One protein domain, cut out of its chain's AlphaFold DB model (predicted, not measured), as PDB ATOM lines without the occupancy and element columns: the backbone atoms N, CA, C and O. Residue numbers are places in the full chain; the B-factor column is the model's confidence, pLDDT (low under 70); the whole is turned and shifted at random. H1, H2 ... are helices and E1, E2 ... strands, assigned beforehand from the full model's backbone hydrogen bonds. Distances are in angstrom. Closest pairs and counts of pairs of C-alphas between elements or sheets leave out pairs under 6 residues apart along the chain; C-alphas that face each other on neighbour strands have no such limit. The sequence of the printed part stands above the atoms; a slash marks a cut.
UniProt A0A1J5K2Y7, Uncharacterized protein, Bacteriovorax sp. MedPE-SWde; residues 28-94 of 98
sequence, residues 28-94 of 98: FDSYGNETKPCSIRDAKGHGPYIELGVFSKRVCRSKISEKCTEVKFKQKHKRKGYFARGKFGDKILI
ATOM      1  N   PHE A  28     -23.446  13.635  38.785       90.62
ATOM      2  CA  PHE A  28     -22.589  13.054  39.816       90.62
ATOM      3  C   PHE A  28     -23.269  11.853  40.476       90.62
ATOM      4  O   PHE A  28     -24.493  11.823  40.602       90.62
ATOM      5  N   ASP A  29     -22.477  10.865  40.892       90.06
ATOM      6  CA  ASP A  29     -22.957   9.758  41.718       90.06
ATOM      7  C   ASP A  29     -23.091  10.169  43.195       90.06
ATOM      8  O   ASP A  29     -22.695  11.261  43.602       90.06
ATOM      9  N   SER A  30     -23.641   9.277  44.021       90.44
ATOM     10  CA  SER A  30     -23.824   9.497  45.465       90.44
ATOM     11  C   SER A  30     -22.519   9.737  46.233       90.44
ATOM     12  O   SER A  30     -22.559  10.157  47.385       90.44
ATOM     13  N   TYR A  31     -21.369   9.449  45.621       90.56
ATOM     14  CA  TYR A  31     -20.038   9.650  46.190       90.56
ATOM     15  C   TYR A  31     -19.371  10.932  45.661       90.56
ATOM     16  O   TYR A  31     -18.195  11.165  45.935       90.56
ATOM     17  N   GLY A  32     -20.092  11.748  44.883       90.88
ATOM     18  CA  GLY A  32     -19.594  12.999  44.315       90.88
ATOM     19  C   GLY A  32     -18.690  12.828  43.091       90.88
ATOM     20  O   GLY A  32     -18.038  13.787  42.684       90.88
ATOM     21  N   ASN A  33     -18.624  11.640  42.477       91.81
ATOM     22  CA  ASN A  33     -17.842  11.452  41.255       91.81
ATOM     23  C   ASN A  33     -18.664  11.826  40.027       91.81
ATOM     24  O   ASN A  33     -19.814  11.416  39.898       91.81
ATOM     25  N   GLU A  34     -18.039  12.518  39.074       90.88
ATOM     26  CA  GLU A  34     -18.673  12.851  37.800       90.88
ATOM     27  C   GLU A  34     -19.088  11.575  37.045       90.88
ATOM     28  O   GLU A  34     -18.268  10.683  36.779       90.88
ATOM     29  N   THR A  35     -20.360  11.509  36.666       91.69
ATOM     30  CA  THR A  35     -20.947  10.430  35.881       91.69
ATOM     31  C   THR A  35     -21.141  10.849  34.431       91.69
ATOM     32  O   THR A  35     -21.555  11.968  34.129       91.69
ATOM     33  N   LYS A  36     -20.829   9.946  33.497       91.12
ATOM     34  CA  LYS A  36     -21.002  10.162  32.054       91.12
ATOM     35  C   LYS A  36     -21.492   8.895  31.361       91.12
ATOM     36  O   LYS A  36     -21.286   7.799  31.891       91.12
ATOM     37  N   PRO A  37     -22.092   9.023  30.162       90.88
ATOM     38  CA  PRO A  37     -22.405   7.876  29.323       90.88
ATOM     39  C   PRO A  37     -21.176   6.989  29.106       90.88
ATOM     40  O   PRO A  37     -20.087   7.470  28.785       90.88
ATOM     41  N   CYS A  38     -21.368   5.692  29.290       88.88
ATOM     42  CA  CYS A  38     -20.373   4.647  29.161       88.88
ATOM     43  C   CYS A  38     -20.821   3.657  28.087       88.88
ATOM     44  O   CYS A  38     -21.963   3.192  28.084       88.88
ATOM     45  N   SER A  39     -19.922   3.314  27.172       87.25
ATOM     46  CA  SER A  39     -20.223   2.382  26.083       87.25
ATOM     47  C   SER A  39     -18.974   1.641  25.627       87.25
ATOM     48  O   SER A  39     -17.864   2.156  25.772       87.25
ATOM     49  N   ILE A  40     -19.161   0.488  24.997       82.38
ATOM     50  CA  ILE A  40     -18.109  -0.236  24.283       82.38
ATOM     51  C   ILE A  40     -18.119   0.187  22.817       82.38
ATOM     52  O   ILE A  40     -19.172   0.304  22.183       82.38
ATOM     53  N   ARG A  41     -16.923   0.421  22.290       78.00
ATOM     54  CA  ARG A  41     -16.631   0.770  20.904       78.00
ATOM     55  C   ARG A  41     -15.810  -0.329  20.232       78.00
ATOM     56  O   ARG A  41     -15.215  -1.164  20.916       78.00
ATOM     57  N   ASP A  42     -15.754  -0.328  18.903       73.62
ATOM     58  CA  ASP A  42     -14.833  -1.224  18.194       73.62
ATOM     59  C   ASP A  42     -13.368  -0.828  18.437       73.62
ATOM     60  O   ASP A  42     -13.050   0.173  19.089       73.62
ATOM     61  N   ALA A  43     -12.457  -1.608  17.854       68.88
ATOM     62  CA  ALA A  43     -11.021  -1.367  17.943       68.88
ATOM     63  C   ALA A  43     -10.548  -0.039  17.349       68.88
ATOM     64  O   ALA A  43      -9.508   0.484  17.761       68.88
ATOM     65  N   LYS A  44     -11.322   0.526  16.420       72.19
ATOM     66  CA  LYS A  44     -11.037   1.809  15.779       72.19
ATOM     67  C   LYS A  44     -11.659   2.986  16.538       72.19
ATOM     68  O   LYS A  44     -11.336   4.131  16.244       72.19
ATOM     69  N   GLY A  45     -12.478   2.726  17.560       69.50
ATOM     70  CA  GLY A  45     -13.172   3.754  18.330       69.50
ATOM     71  C   GLY A  45     -14.450   4.267  17.661       69.50
ATOM     72  O   GLY A  45     -14.940   5.331  18.051       69.50
ATOM     73  N   HIS A  46     -15.000   3.536  16.691       71.19
ATOM     74  CA  HIS A  46     -16.304   3.799  16.092       71.19
ATOM     75  C   HIS A  46     -17.443   3.235  16.962       71.19
ATOM     76  O   HIS A  46     -17.210   2.503  17.928       71.19
ATOM     77  N   GLY A  47     -18.691   3.583  16.636       59.69
ATOM     78  CA  GLY A  47     -19.880   3.161  17.391       59.69
ATOM     79  C   GLY A  47     -20.218   4.053  18.597       59.69
ATOM     80  O   GLY A  47     -19.509   5.014  18.917       59.69
ATOM     81  N   PRO A  48     -21.341   3.775  19.266       61.06
ATOM     82  CA  PRO A  48     -21.379   2.768  20.327       61.06
ATOM     83  C   PRO A  48     -21.875   1.416  19.808       61.06
ATOM     84  O   PRO A  48     -22.870   1.340  19.101       61.06
ATOM     85  N   TYR A  49     -21.172   0.343  20.164       67.56
ATOM     86  CA  TYR A  49     -21.588  -1.028  19.847       67.56
ATOM     87  C   TYR A  49     -22.449  -1.624  20.956       67.56
ATOM     88  O   TYR A  49     -23.344  -2.419  20.686       67.56
ATOM     89  N   ILE A  50     -22.155  -1.252  22.204       79.25
ATOM     90  CA  ILE A  50     -22.933  -1.630  23.380       79.25
ATOM     91  C   ILE A  50     -22.965  -0.426  24.309       79.25
ATOM     92  O   ILE A  50     -21.922   0.012  24.797       79.25
ATOM     93  N   GLU A  51     -24.152   0.103  24.567       87.81
ATOM     94  CA  GLU A  51     -24.360   1.075  25.634       87.81
ATOM     95  C   GLU A  51     -24.393   0.343  26.978       87.81
ATOM     96  O   GLU A  51     -25.077  -0.667  27.127       87.81
ATOM     97  N   LEU A  52     -23.604   0.817  27.945       87.12
ATOM     98  CA  LEU A  52     -23.523   0.210  29.276       87.12
ATOM     99  C   LEU A  52     -24.351   0.980  30.309       87.12
ATOM    100  O   LEU A  52     -24.797   0.384  31.285       87.12
ATOM    101  N   GLY A  53     -24.537   2.287  30.109       90.44
ATOM    102  CA  GLY A  53     -25.277   3.168  31.014       90.44
ATOM    103  C   GLY A  53     -24.505   4.443  31.345       90.44
ATOM    104  O   GLY A  53     -23.564   4.805  30.643       90.44
ATOM    105  N   VAL A  54     -24.893   5.129  32.420       91.50
ATOM    106  CA  VAL A  54     -24.228   6.340  32.925       91.50
ATOM    107  C   VAL A  54     -23.541   5.996  34.238       91.50
ATOM    108  O   VAL A  54     -24.190   5.601  35.200       91.50
ATOM    109  N   PHE A  55     -22.218   6.120  34.274       91.25
ATOM    110  CA  PHE A  55     -21.405   5.696  35.416       91.25
ATOM    111  C   PHE A  55     -20.305   6.701  35.686       91.25
ATOM    112  O   PHE A  55     -20.022   7.526  34.826       91.25
ATOM    113  N   SER A  56     -19.632   6.594  36.831       91.94
ATOM    114  CA  SER A  56     -18.347   7.255  37.043       91.94
ATOM    115  C   SER A  56     -17.240   6.559  36.246       91.94
ATOM    116  O   SER A  56     -17.369   5.407  35.817       91.94
ATOM    117  N   LYS A  57     -16.112   7.244  36.029       88.62
ATOM    118  CA  LYS A  57     -15.015   6.732  35.184       88.62
ATOM    119  C   LYS A  57     -14.499   5.366  35.646       88.62
ATOM    120  O   LYS A  57     -14.194   4.508  34.818       88.62
ATOM    121  N   ARG A  58     -14.400   5.163  36.964       88.69
ATOM    122  CA  ARG A  58     -13.928   3.909  37.571       88.69
ATOM    123  C   ARG A  58     -14.909   2.765  37.318       88.69
ATOM    124  O   ARG A  58     -14.492   1.705  36.861       88.69
ATOM    125  N   VAL A  59     -16.197   3.004  37.557       89.62
ATOM    126  CA  VAL A  59     -17.258   2.007  37.350       89.62
ATOM    127  C   VAL A  59     -17.401   1.671  35.865       89.62
ATOM    128  O   VAL A  59     -17.483   0.498  35.513       89.62
ATOM    129  N   CYS A  60     -17.314   2.670  34.981       88.31
ATOM    130  CA  CYS A  60     -17.321   2.465  33.533       88.31
ATOM    131  C   CYS A  60     -16.196   1.518  33.080       88.31
ATOM    132  O   CYS A  60     -16.462   0.546  32.377       88.31
ATOM    133  N   ARG A  61     -14.953   1.739  33.541       85.94
ATOM    134  CA  ARG A  61     -13.824   0.829  33.258       85.94
ATOM    135  C   ARG A  61     -14.111  -0.600  33.712       85.94
ATOM    136  O   ARG A  61     -13.934  -1.521  32.927       85.94
ATOM    137  N   SER A  62     -14.595  -0.769  34.942       86.88
ATOM    138  CA  SER A  62     -14.918  -2.088  35.490       86.88
ATOM    139  C   SER A  62     -15.998  -2.808  34.677       86.88
ATOM    140  O   SER A  62     -15.821  -3.978  34.355       86.88
ATOM    141  N   LYS A  63     -17.068  -2.106  34.277       86.62
ATOM    142  CA  LYS A  63     -18.152  -2.666  33.454       86.62
ATOM    143  C   LYS A  63     -17.691  -3.060  32.051       86.62
ATOM    144  O   LYS A  63     -18.135  -4.077  31.526       86.62
ATOM    145  N   ILE A  64     -16.793  -2.279  31.449       81.94
ATOM    146  CA  ILE A  64     -16.179  -2.625  30.161       81.94
ATOM    147  C   ILE A  64     -15.348  -3.905  30.302       81.94
ATOM    148  O   ILE A  64     -15.540  -4.827  29.515       81.94
ATOM    149  N   SER A  65     -14.484  -3.994  31.319       79.25
ATOM    150  CA  SER A  65     -13.678  -5.194  31.578       79.25
ATOM    151  C   SER A  65     -14.541  -6.431  31.853       79.25
ATOM    152  O   SER A  65     -14.264  -7.494  31.311       79.25
ATOM    153  N   GLU A  66     -15.621  -6.295  32.626       82.31
ATOM    154  CA  GLU A  66     -16.591  -7.373  32.882       82.31
ATOM    155  C   GLU A  66     -17.218  -7.878  31.571       82.31
ATOM    156  O   GLU A  66     -17.218  -9.071  31.283       82.31
ATOM    157  N   LYS A  67     -17.674  -6.966  30.706       80.06
ATOM    158  CA  LYS A  67     -18.249  -7.335  29.405       80.06
ATOM    159  C   LYS A  67     -17.233  -7.962  28.455       80.06
ATOM    160  O   LYS A  67     -17.577  -8.888  27.724       80.06
ATOM    161  N   CYS A  68     -15.992  -7.488  28.471       72.69
ATOM    162  CA  CYS A  68     -14.893  -8.065  27.702       72.69
ATOM    163  C   CYS A  68     -14.608  -9.531  28.075       72.69
ATOM    164  O   CYS A  68     -14.224 -10.319  27.207       72.69
ATOM    165  N   THR A  69     -14.782  -9.910  29.346       71.50
ATOM    166  CA  THR A  69     -14.505 -11.273  29.823       71.50
ATOM    167  C   THR A  69     -15.674 -12.240  29.619       71.50
ATOM    168  O   THR A  69     -15.453 -13.452  29.618       71.50
ATOM    169  N   GLU A  70     -16.890 -11.749  29.349       73.56
ATOM    170  CA  GLU A  70     -18.059 -12.589  29.070       73.56
ATOM    171  C   GLU A  70     -17.840 -13.512  27.853       73.56
ATOM    172  O   GLU A  70     -17.599 -13.078  26.723       73.56
ATOM    173  N   VAL A  71     -18.012 -14.825  28.062       59.22
ATOM    174  CA  VAL A  71     -17.805 -15.866  27.036       59.22
ATOM    175  C   VAL A  71     -18.655 -15.617  25.788       59.22
ATOM    176  O   VAL A  71     -18.166 -15.771  24.673       59.22
ATOM    177  N   LYS A  72     -19.909 -15.175  25.949       61.25
ATOM    178  CA  LYS A  72     -20.803 -14.853  24.821       61.25
ATOM    179  C   LYS A  72     -20.292 -13.667  23.997       61.25
ATOM    180  O   LYS A  72     -20.414 -13.687  22.773       61.25
ATOM    181  N   PHE A  73     -19.680 -12.672  24.639       64.88
ATOM    182  CA  PHE A  73     -19.070 -11.534  23.955       64.88
ATOM    183  C   PHE A  73     -17.823 -11.982  23.175       64.88
ATOM    184  O   PHE A  73     -17.736 -11.752  21.968       64.88
ATOM    185  N   LYS A  74     -16.934 -12.766  23.799       62.19
ATOM    186  CA  LYS A  74     -15.781 -13.388  23.116       62.19
ATOM    187  C   LYS A  74     -16.205 -14.278  21.937       62.19
ATOM    188  O   LYS A  74     -15.582 -14.235  20.879       62.19
ATOM    189  N   GLN A  75     -17.283 -15.056  22.083       55.09
ATOM    190  CA  GLN A  75     -17.809 -15.949  21.043       55.09
ATOM    191  C   GLN A  75     -18.436 -15.204  19.859       55.09
ATOM    192  O   GLN A  75     -18.207 -15.597  18.716       55.09
ATOM    193  N   LYS A  76     -19.194 -14.129  20.112       59.06
ATOM    194  CA  LYS A  76     -19.817 -13.300  19.067       59.06
ATOM    195  C   LYS A  76     -18.784 -12.502  18.258       59.06
ATOM    196  O   LYS A  76     -19.020 -12.209  17.091       59.06
ATOM    197  N   HIS A  77     -17.625 -12.201  18.847       59.28
ATOM    198  CA  HIS A  77     -16.577 -11.353  18.258       59.28
ATOM    199  C   HIS A  77     -15.268 -12.116  17.934       59.28
ATOM    200  O   HIS A  77     -14.190 -11.532  17.876       59.28
ATOM    201  N   LYS A  78     -15.387 -13.426  17.667       50.53
ATOM    202  CA  LYS A  78     -14.370 -14.491  17.477       50.53
ATOM    203  C   LYS A  78     -13.291 -14.330  16.376       50.53
ATOM    204  O   LYS A  78     -12.803 -15.335  15.859       50.53
ATOM    205  N   ARG A  79     -12.884 -13.126  15.971       45.19
ATOM    206  CA  ARG A  79     -11.765 -12.938  15.020       45.19
ATOM    207  C   ARG A  79     -10.562 -12.306  15.727       45.19
ATOM    208  O   ARG A  79     -10.723 -11.536  16.662       45.19
ATOM    209  N   LYS A  80      -9.343 -12.702  15.352       38.69
ATOM    210  CA  LYS A  80      -8.093 -12.268  16.002       38.69
ATOM    211  C   LYS A  80      -7.950 -10.734  15.924       38.69
ATOM    212  O   LYS A  80      -8.045 -10.184  14.833       38.69
ATOM    213  N   GLY A  81      -7.701 -10.067  17.059       46.28
ATOM    214  CA  GLY A  81      -7.248  -8.663  17.099       46.28
ATOM    215  C   GLY A  81      -8.277  -7.570  17.435       46.28
ATOM    216  O   GLY A  81      -8.042  -6.411  17.095       46.28
ATOM    217  N   TYR A  82      -9.402  -7.872  18.095       53.56
ATOM    218  CA  TYR A  82     -10.375  -6.833  18.477       53.56
ATOM    219  C   TYR A  82     -10.027  -6.202  19.830       53.56
ATOM    220  O   TYR A  82     -10.456  -6.662  20.882       53.56
ATOM    221  N   PHE A  83      -9.284  -5.097  19.785       55.22
ATOM    222  CA  PHE A  83      -9.086  -4.184  20.913       55.22
ATOM    223  C   PHE A  83     -10.366  -3.376  21.189       55.22
ATOM    224  O   PHE A  83     -10.386  -2.190  20.892       55.22
ATOM    225  N   ALA A  84     -11.464  -3.963  21.677       60.81
ATOM    226  CA  ALA A  84     -12.659  -3.159  21.974       60.81
ATOM    227  C   ALA A  84     -12.293  -2.002  22.925       60.81
ATOM    228  O   ALA A  84     -11.655  -2.214  23.954       60.81
ATOM    229  N   ARG A  85     -12.634  -0.764  22.544       72.00
ATOM    230  CA  ARG A  85     -12.285   0.432  23.322       72.00
ATOM    231  C   ARG A  85     -13.461   0.843  24.191       72.00
ATOM    232  O   ARG A  85     -14.608   0.822  23.753       72.00
ATOM    233  N   GLY A  86     -13.184   1.290  25.405       79.31
ATOM    234  CA  GLY A  86     -14.187   1.955  26.222       79.31
ATOM    235  C   GLY A  86     -14.461   3.376  25.741       79.31
ATOM    236  O   GLY A  86     -13.568   4.043  25.220       79.31
ATOM    237  N   LYS A  87     -15.662   3.895  25.984       85.69
ATOM    238  CA  LYS A  87     -15.960   5.334  25.930       85.69
ATOM    239  C   LYS A  87     -16.516   5.777  27.279       85.69
ATOM    240  O   LYS A  87     -17.386   5.101  27.814       85.69
ATOM    241  N   PHE A  88     -16.033   6.904  27.793       87.62
ATOM    242  CA  PHE A  88     -16.561   7.588  28.972       87.62
ATOM    243  C   PHE A  88     -16.819   9.058  28.628       87.62
ATOM    244  O   PHE A  88     -15.877   9.833  28.439       87.62
ATOM    245  N   GLY A  89     -18.091   9.440  28.512       86.62
ATOM    246  CA  GLY A  89     -18.480  10.716  27.919       86.62
ATOM    247  C   GLY A  89     -17.935  10.813  26.500       86.62
ATOM    248  O   GLY A  89     -18.240   9.966  25.663       86.62
ATOM    249  N   ASP A  90     -17.069  11.792  26.249       81.75
ATOM    250  CA  ASP A  90     -16.430  12.001  24.942       81.75
ATOM    251  C   ASP A  90     -14.997  11.454  24.883       81.75
ATOM    252  O   ASP A  90     -14.370  11.424  23.827       81.75
ATOM    253  N   LYS A  91     -14.484  10.943  26.010       80.19
ATOM    254  CA  LYS A  91     -13.138  10.377  26.101       80.19
ATOM    255  C   LYS A  91     -13.158   8.898  25.731       80.19
ATOM    256  O   LYS A  91     -13.852   8.097  26.360       80.19
ATOM    257  N   ILE A  92     -12.344   8.519  24.747       75.81
ATOM    258  CA  ILE A  92     -12.056   7.114  24.453       75.81
ATOM    259  C   ILE A  92     -11.074   6.602  25.508       75.81
ATOM    260  O   ILE A  92      -9.980   7.137  25.682       75.81
ATOM    261  N   LEU A  93     -11.475   5.560  26.223       74.69
ATOM    262  CA  LEU A  93     -10.617   4.808  27.120       74.69
ATOM    263  C   LEU A  93      -9.975   3.689  26.299       74.69
ATOM    264  O   LEU A  93     -10.612   2.685  25.984       74.69
ATOM    265  N   ILE A  94      -8.712   3.885  25.924       56.22
ATOM    266  CA  ILE A  94      -7.878   2.810  25.385       56.22
ATOM    267  C   ILE A  94      -7.532   1.920  26.582       56.22
ATOM    268  O   ILE A  94      -6.726   2.298  27.428       56.22
TER     269      ILE A  94
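This is residues 28 to 94 of the 98 residues of an uncharacterized protein of Bacteriovorax sp. MedPE-SWde (UniProt A0A1J5K2Y7). What does the model look like? A small twisted sheet of four strands has one long helix, H1, packed along one face, while the other face bears no named helix. The short helix H2 turns off from the far end of H1, beyond the sheet, and residues 75 to 80 stand free there. What is it made of? The printed part has 67 residues, with four named strands and two named helices in the chain order E1, E2, H1, H2, E3, E4, mixed in class; the sheet, order E2, E1, E3, E4, is antiparallel throughout. The whole is compact, with a radius of gyration of the C-alphas of 12.2 A, yet elongated, spanning 40 by 22 by 15 A.

Where are the strands? E1 is residues 34 to 41, 20.9 A long, and begins at C-alpha 34 (-18.673, 12.851, 37.800). E2 is residues 50 to 56, 16.9 A long; E3 is residues 85 to 88, 10.1 A; E4 is residues 91 to 93, ending at C-alpha 93 (-10.617, 4.808, 27.120). Where are the helices? H1 is residues 57 to 69, 18.8 A long, beginning at C-alpha 57 (-15.015, 6.732, 35.184), and H2 is residues 71 to 76.

How is the sheet joined? The hairpin E1 and E2 has N 38 and O 53 at 2.7 A, and the neighbours E1 and E3 have N 41 and O 85 at 2.8 A. The hairpin E3 and E4 has N 93 and O 86 at 2.8 A. How does H1 stand to the sheet? H1 is on the sheet at a height of 8.6 A, over E1 and along the strands, at 17 degrees to E1 on the local plane; their closest C-alphas, of Cys 38 and Cys 60, are 5.8 A apart. This gives two layers, a helix on one face of a sheet. E2, H1 H2 and E3 form a split strand-helix-strand unit, two strands running the same way with E1 between them, and its crossover is right-handed. Where does H2 go? H2 is not on the sheet; it is close to H1 but not clearly touching, about perpendicular at 76 degrees, with the closest C-alphas, of Lys 67 and Phe 73, 6.9 A apart. In H1 and H2 every O i to N i+4 pair is within hydrogen-bond range.

How far does it reach? The two C-alphas farthest apart, of Gly 32 and Arg 79, are 39.9 A apart. Is it continuous? The printed part has no cut, and no link is long. Where is confidence low? Mean pLDDT of the printed part is 76.4; residues 43, 45, 47 to 49, 71 to 84 and 94 are under 70.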